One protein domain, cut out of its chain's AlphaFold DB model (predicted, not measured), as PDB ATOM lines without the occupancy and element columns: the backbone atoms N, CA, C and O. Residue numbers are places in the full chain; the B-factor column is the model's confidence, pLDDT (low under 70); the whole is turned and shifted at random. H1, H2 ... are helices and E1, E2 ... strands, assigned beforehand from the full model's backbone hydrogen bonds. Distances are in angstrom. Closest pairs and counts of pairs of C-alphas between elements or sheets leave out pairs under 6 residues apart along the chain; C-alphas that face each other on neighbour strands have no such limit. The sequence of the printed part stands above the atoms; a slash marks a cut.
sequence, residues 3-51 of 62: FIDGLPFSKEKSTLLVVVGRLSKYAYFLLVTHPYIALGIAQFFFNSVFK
ATOM      1  N   PHE A   3       4.171  17.247  22.576       89.31
ATOM      2  CA  PHE A   3       3.024  16.838  21.771       89.31
ATOM      3  C   PHE A   3       2.982  15.316  21.624       89.31
ATOM      4  O   PHE A   3       3.939  14.684  21.193       89.31
ATOM      5  N   ILE A   4       1.833  14.727  21.943       89.31
ATOM      6  CA  ILE A   4       1.518  13.336  21.627       89.31
ATOM      7  C   ILE A   4       0.612  13.344  20.401       89.31
ATOM      8  O   ILE A   4      -0.571  13.677  20.504       89.31
ATOM      9  N   ASP A   5       1.180  12.986  19.255       86.25
ATOM     10  CA  ASP A   5       0.475  12.797  17.987       86.25
ATOM     11  C   ASP A   5       0.119  11.322  17.738       86.25
ATOM     12  O   ASP A   5       0.564  10.416  18.442       86.25
ATOM     13  N   GLY A   6      -0.695  11.073  16.705       84.31
ATOM     14  CA  GLY A   6      -1.019   9.716  16.251       84.31
ATOM     15  C   GLY A   6      -2.075   9.001  17.097       84.31
ATOM     16  O   GLY A   6      -2.214   7.781  17.006       84.31
ATOM     17  N   LEU A   7      -2.832   9.739  17.912       85.00
ATOM     18  CA  LEU A   7      -3.946   9.176  18.669       85.00
ATOM     19  C   LEU A   7      -5.144   8.898  17.749       85.00
ATOM     20  O   LEU A   7      -5.369   9.645  16.790       85.00
ATOM     21  N   PRO A   8      -5.951   7.862  18.047       84.75
ATOM     22  CA  PRO A   8      -7.207   7.644  17.342       84.75
ATOM     23  C   PRO A   8      -8.088   8.892  17.459       84.75
ATOM     24  O   PRO A   8      -8.238   9.457  18.546       84.75
ATOM     25  N   PHE A   9      -8.660   9.326  16.334       81.06
ATOM     26  CA  PHE A   9      -9.442  10.556  16.273       81.06
ATOM     27  C   PHE A   9     -10.613  10.513  17.257       81.06
ATOM     28  O   PHE A   9     -11.519   9.688  17.143       81.06
ATOM     29  N   SER A  10     -10.617  11.454  18.197       78.00
ATOM     30  CA  SER A  10     -11.743  11.704  19.090       78.00
ATOM     31  C   SER A  10     -12.187  13.144  18.902       78.00
ATOM     32  O   SER A  10     -11.409  14.072  19.121       78.00
ATOM     33  N   LYS A  11     -13.430  13.340  18.446       80.19
ATOM     34  CA  LYS A  11     -13.979  14.668  18.107       80.19
ATOM     35  C   LYS A  11     -13.055  15.471  17.174       80.19
ATOM     36  O   LYS A  11     -12.783  16.636  17.443       80.19
ATOM     37  N   GLU A  12     -12.539  14.817  16.128       79.25
ATOM     38  CA  GLU A  12     -11.638  15.411  15.118       79.25
ATOM     39  C   GLU A  12     -10.271  15.868  15.658       79.25
ATOM     40  O   GLU A  12      -9.547  16.618  15.006       79.25
ATOM     41  N   LYS A  13      -9.883  15.394  16.847       80.06
ATOM     42  CA  LYS A  13      -8.578  15.669  17.453       80.06
ATOM     43  C   LYS A  13      -7.768  14.386  17.548       80.06
ATOM     44  O   LYS A  13      -8.267  13.377  18.048       80.06
ATOM     45  N   SER A  14      -6.528  14.447  17.083       85.75
ATOM     46  CA  SER A  14      -5.547  13.353  17.122       85.75
ATOM     47  C   SER A  14      -4.291  13.710  17.923       85.75
ATOM     48  O   SER A  14      -3.379  12.888  18.017       85.75
ATOM     49  N   THR A  15      -4.254  14.910  18.514       88.25
ATOM     50  CA  THR A  15      -3.069  15.448  19.186       88.25
ATOM     51  C   THR A  15      -3.381  15.910  20.603       88.25
ATOM     52  O   THR A  15      -4.358  16.626  20.856       88.25
ATOM     53  N   LEU A  16      -2.508  15.542  21.537       89.62
ATOM     54  CA  LEU A  16      -2.507  16.034  22.910       89.62
ATOM     55  C   LEU A  16      -1.251  16.860  23.182       89.62
ATOM     56  O   LEU A  16      -0.138  16.376  23.032       89.62
ATOM     57  N   LEU A  17      -1.431  18.083  23.666       89.50
ATOM     58  CA  LEU A  17      -0.385  18.876  24.296       89.50
ATOM     59  C   LEU A  17      -0.292  18.483  25.770       89.50
ATOM     60  O   LEU A  17      -1.261  18.600  26.524       89.50
ATOM     61  N   VAL A  18       0.888  18.045  26.185       89.75
ATOM     62  CA  VAL A  18       1.171  17.636  27.557       89.75
ATOM     63  C   VAL A  18       2.072  18.664  28.224       89.75
ATOM     64  O   VAL A  18       3.163  18.998  27.751       89.75
ATOM     65  N   VAL A  19       1.630  19.159  29.376       87.75
ATOM     66  CA  VAL A  19       2.405  20.072  30.217       87.75
ATOM     67  C   VAL A  19       2.587  19.443  31.583       87.75
ATOM     68  O   VAL A  19       1.629  19.304  32.332       87.75
ATOM     69  N   VAL A  20       3.826  19.120  31.941       86.25
ATOM     70  CA  VAL A  20       4.159  18.580  33.262       86.25
ATOM     71  C   VAL A  20       4.762  19.681  34.128       86.25
ATOM     72  O   VAL A  20       5.775  20.285  33.772       86.25
ATOM     73  N   GLY A  21       4.148  19.940  35.280       83.81
ATOM     74  CA  GLY A  21       4.684  20.834  36.293       83.81
ATOM     75  C   GLY A  21       5.758  20.129  37.117       83.81
ATOM     76  O   GLY A  21       5.455  19.265  37.938       83.81
ATOM     77  N   ARG A  22       7.025  20.528  36.939       78.19
ATOM     78  CA  ARG A  22       8.181  19.903  37.612       78.19
ATOM     79  C   ARG A  22       8.080  19.905  39.143       78.19
ATOM     80  O   ARG A  22       8.536  18.966  39.782       78.19
ATOM     81  N   LEU A  23       7.502  20.955  39.721       74.50
ATOM     82  CA  LEU A  23       7.407  21.136  41.176       74.50
ATOM     83  C   LEU A  23       6.052  20.731  41.754       74.50
ATOM     84  O   LEU A  23       5.926  20.565  42.962       74.50
ATOM     85  N   SER A  24       5.035  20.581  40.910       70.12
ATOM     86  CA  SER A  24       3.653  20.447  41.361       70.12
ATOM     87  C   SER A  24       3.134  19.008  41.303       70.12
ATOM     88  O   SER A  24       2.040  18.755  41.785       70.12
ATOM     89  N   LYS A  25       3.901  18.049  40.750       77.88
ATOM     90  CA  LYS A  25       3.456  16.663  40.460       77.88
ATOM     91  C   LYS A  25       2.181  16.583  39.596       77.88
ATOM     92  O   LYS A  25       1.611  15.505  39.457       77.88
ATOM     93  N   TYR A  26       1.753  17.691  38.989       81.75
ATOM     94  CA  TYR A  26       0.591  17.743  38.106       81.75
ATOM     95  C   TYR A  26       1.019  17.731  36.643       81.75
ATOM     96  O   TYR A  26       2.009  18.360  36.262       81.75
ATOM     97  N   ALA A  27       0.227  17.051  35.821       84.62
ATOM     98  CA  ALA A  27       0.307  17.115  34.373       84.62
ATOM     99  C   ALA A  27      -1.035  17.598  33.812       84.62
ATOM    100  O   ALA A  27      -2.096  17.157  34.253       84.62
ATOM    101  N   TYR A  28      -0.980  18.501  32.840       87.12
ATOM    102  CA  TYR A  28      -2.131  18.985  32.091       87.12
ATOM    103  C   TYR A  28      -2.117  18.339  30.713       87.12
ATOM    104  O   TYR A  28      -1.107  18.406  30.010       87.12
ATOM    105  N   PHE A  29      -3.246  17.743  30.338       87.94
ATOM    106  CA  PHE A  29      -3.476  17.164  29.019       87.94
ATOM    107  C   PHE A  29      -4.475  18.038  28.274       87.94
ATOM    108  O   PHE A  29      -5.608  18.239  28.715       87.94
ATOM    109  N   LEU A  30      -4.030  18.590  27.157       87.19
ATOM    110  CA  LEU A  30      -4.735  19.607  26.397       87.19
ATOM    111  C   LEU A  30      -4.969  19.086  24.983       87.19
ATOM    112  O   LEU A  30      -4.031  18.800  24.256       87.19
ATOM    113  N   LEU A  31      -6.232  18.957  24.588       87.50
ATOM    114  CA  LEU A  31      -6.598  18.489  23.252       87.50
ATOM    115  C   LEU A  31      -6.389  19.589  22.208       87.50
ATOM    116  O   LEU A  31      -7.074  20.617  22.263       87.50
ATOM    117  N   VAL A  32      -5.526  19.333  21.225       86.19
ATOM    118  CA  VAL A  32      -5.190  20.270  20.144       86.19
ATOM    119  C   VAL A  32      -5.618  19.698  18.791       86.19
ATOM    120  O   VAL A  32      -5.636  18.485  18.596       86.19
ATOM    121  N   THR A  33      -5.984  20.579  17.861       83.12
ATOM    122  CA  THR A  33      -6.334  20.221  16.480       83.12
ATOM    123  C   THR A  33      -5.262  20.757  15.537       83.12
ATOM    124  O   THR A  33      -4.789  21.880  15.719       83.12
ATOM    125  N   HIS A  34      -4.888  19.967  14.531       78.25
ATOM    126  CA  HIS A  34      -3.970  20.400  13.477       78.25
ATOM    127  C   HIS A  34      -4.655  21.349  12.478       78.25
ATOM    128  O   HIS A  34      -5.832  21.150  12.171       78.25
ATOM    129  N   PRO A  35      -3.928  22.333  11.915       80.56
ATOM    130  CA  PRO A  35      -2.545  22.697  12.233       80.56
ATOM    131  C   PRO A  35      -2.467  23.618  13.463       80.56
ATOM    132  O   PRO A  35      -3.211  24.594  13.567       80.56
ATOM    133  N   TYR A  36      -1.528  23.355  14.377       79.31
ATOM    134  CA  TYR A  36      -1.255  24.258  15.497       79.31
ATOM    135  C   TYR A  36      -0.030  25.138  15.229       79.31
ATOM    136  O   TYR A  36       1.015  24.679  14.781       79.31
ATOM    137  N   ILE A  37      -0.157  26.427  15.542       85.50
ATOM    138  CA  ILE A  37       0.939  27.401  15.485       85.50
ATOM    139  C   ILE A  37       1.386  27.781  16.896       85.50
ATOM    140  O   ILE A  37       0.578  27.791  17.826       85.50
ATOM    141  N   ALA A  38       2.658  28.160  17.048       84.06
ATOM    142  CA  ALA A  38       3.246  28.513  18.344       84.06
ATOM    143  C   ALA A  38       2.420  29.563  19.116       84.06
ATOM    144  O   ALA A  38       2.202  29.415  20.316       84.06
ATOM    145  N   LEU A  39       1.893  30.577  18.418       86.38
ATOM    146  CA  LEU A  39       1.044  31.611  19.021       86.38
ATOM    147  C   LEU A  39      -0.257  31.037  19.604       86.38
ATOM    148  O   LEU A  39      -0.630  31.373  20.727       86.38
ATOM    149  N   GLY A  40      -0.926  30.149  18.866       87.38
ATOM    150  CA  GLY A  40      -2.165  29.510  19.311       87.38
ATOM    151  C   GLY A  40      -1.931  28.601  20.517       87.38
ATOM    152  O   GLY A  40      -2.698  28.637  21.476       87.38
ATOM    153  N   ILE A  41      -0.822  27.855  20.519       86.94
ATOM    154  CA  ILE A  41      -0.408  27.026  21.659       86.94
ATOM    155  C   ILE A  41      -0.117  27.882  22.890       86.94
ATOM    156  O   ILE A  41      -0.586  27.551  23.977       86.94
ATOM    157  N   ALA A  42       0.598  29.000  22.732       86.31
ATOM    158  CA  ALA A  42       0.881  29.915  23.833       86.31
ATOM    159  C   ALA A  42      -0.415  30.470  24.441       86.31
ATOM    160  O   ALA A  42      -0.610  30.394  25.652       86.31
ATOM    161  N   GLN A  43      -1.341  30.957  23.611       86.06
ATOM    162  CA  GLN A  43      -2.644  31.446  24.074       86.06
ATOM    163  C   GLN A  43      -3.457  30.353  24.782       86.06
ATOM    164  O   GLN A  43      -4.044  30.602  25.836       86.06
ATOM    165  N   PHE A  44      -3.470  29.135  24.239       85.19
ATOM    166  CA  PHE A  44      -4.169  28.000  24.842       85.19
ATOM    167  C   PHE A  44      -3.560  27.617  26.196       85.19
ATOM    168  O   PHE A  44      -4.279  27.421  27.175       85.19
ATOM    169  N   PHE A  45      -2.230  27.608  26.289       83.56
ATOM    170  CA  PHE A  45      -1.499  27.388  27.531       83.56
ATOM    171  C   PHE A  45      -1.844  28.437  28.600       83.56
ATOM    172  O   PHE A  45      -2.174  28.064  29.731       83.56
ATOM    173  N   PHE A  46      -1.844  29.727  28.245       82.81
ATOM    174  CA  PHE A  46      -2.220  30.805  29.166       82.81
ATOM    175  C   PHE A  46      -3.673  30.682  29.645       82.81
ATOM    176  O   PHE A  46      -3.955  30.835  30.830       82.81
ATOM    177  N   ASN A  47      -4.600  30.335  28.754       82.25
ATOM    178  CA  ASN A  47      -6.016  30.219  29.107       82.25
ATOM    179  C   ASN A  47      -6.345  28.977  29.950       82.25
ATOM    180  O   ASN A  47      -7.307  29.006  30.726       82.25
ATOM    181  N   SER A  48      -5.594  27.884  29.795       78.06
ATOM    182  CA  SER A  48      -5.912  26.593  30.420       78.06
ATOM    183  C   SER A  48      -5.044  26.250  31.630       78.06
ATOM    184  O   SER A  48      -5.579  25.804  32.642       78.06
ATOM    185  N   VAL A  49      -3.725  26.443  31.552       74.31
ATOM    186  CA  VAL A  49      -2.770  26.024  32.600       74.31
ATOM    187  C   VAL A  49      -2.496  27.153  33.592       74.31
ATOM    188  O   VAL A  49      -2.324  26.920  34.784       74.31
ATOM    189  N   PHE A  50      -2.515  28.397  33.115       68.12
ATOM    190  CA  PHE A  50      -2.087  29.579  33.870       68.12
ATOM    191  C   PHE A  50      -3.155  30.166  34.806       68.12
ATOM    192  O   PHE A  50      -2.951  31.211  35.413       68.12
ATOM    193  N   LYS A  51      -4.305  29.498  34.955       66.06
ATOM    194  CA  LYS A  51      -5.345  29.897  35.919       66.06
ATOM    195  C   LYS A  51      -4.963  29.621  37.383       66.06
ATOM    196  O   LYS A  51      -5.675  30.058  38.281       66.06
TER     197      LYS A  51
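What this domain is: This is residues 3 to 51 of the 62 residues of an uncharacterized protein of Rhizophora mucronata (UniProt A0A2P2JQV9). What shape is it? A two-stranded hairpin, E1 and E2, has one helix, H1, over one face, mostly over E2, and a loop before E1 at one end. What is its make-up? Printed are 49 residues, with E1, E2 and H1 in that order, the strands antiparallel; the class is mixed, under half of the residues being in named elements. It is only just compact, close to loose, with radius of gyration 11.4 A and spans of 31 by 22 by 15 A.

Where its parts are: Where are the strands? E1, residues 15 to 20, begins at C-alpha 15 (-3.069, 15.448, 19.186) and is 16.1 A long; E2, residues 27 to 32, is 15.6 A. Where is the helix? H1, residues 38 to 48, is 15.3 A long and ends at C-alpha 48 (-5.912, 26.593, 30.420).

How they stand to each other: How do E1 and E2 pair? They form an antiparallel hairpin at 157 degrees; N 17 and O 30, 2.8 A, are within hydrogen-bond range. Where is H1? H1 and E2 are near each other, with 11 pairs of C-alphas within 10 A; E1 and H1 are apart. In H1 every O i to N i+4 pair is within hydrogen-bond range.

The domain as a whole: How large is it? The farthest C-alphas, Glu 12 and Leu 23, are 32.8 A apart. Any cut or low confidence? The printed part has no cut and no long link; residues 50 to 51 have pLDDT under 70.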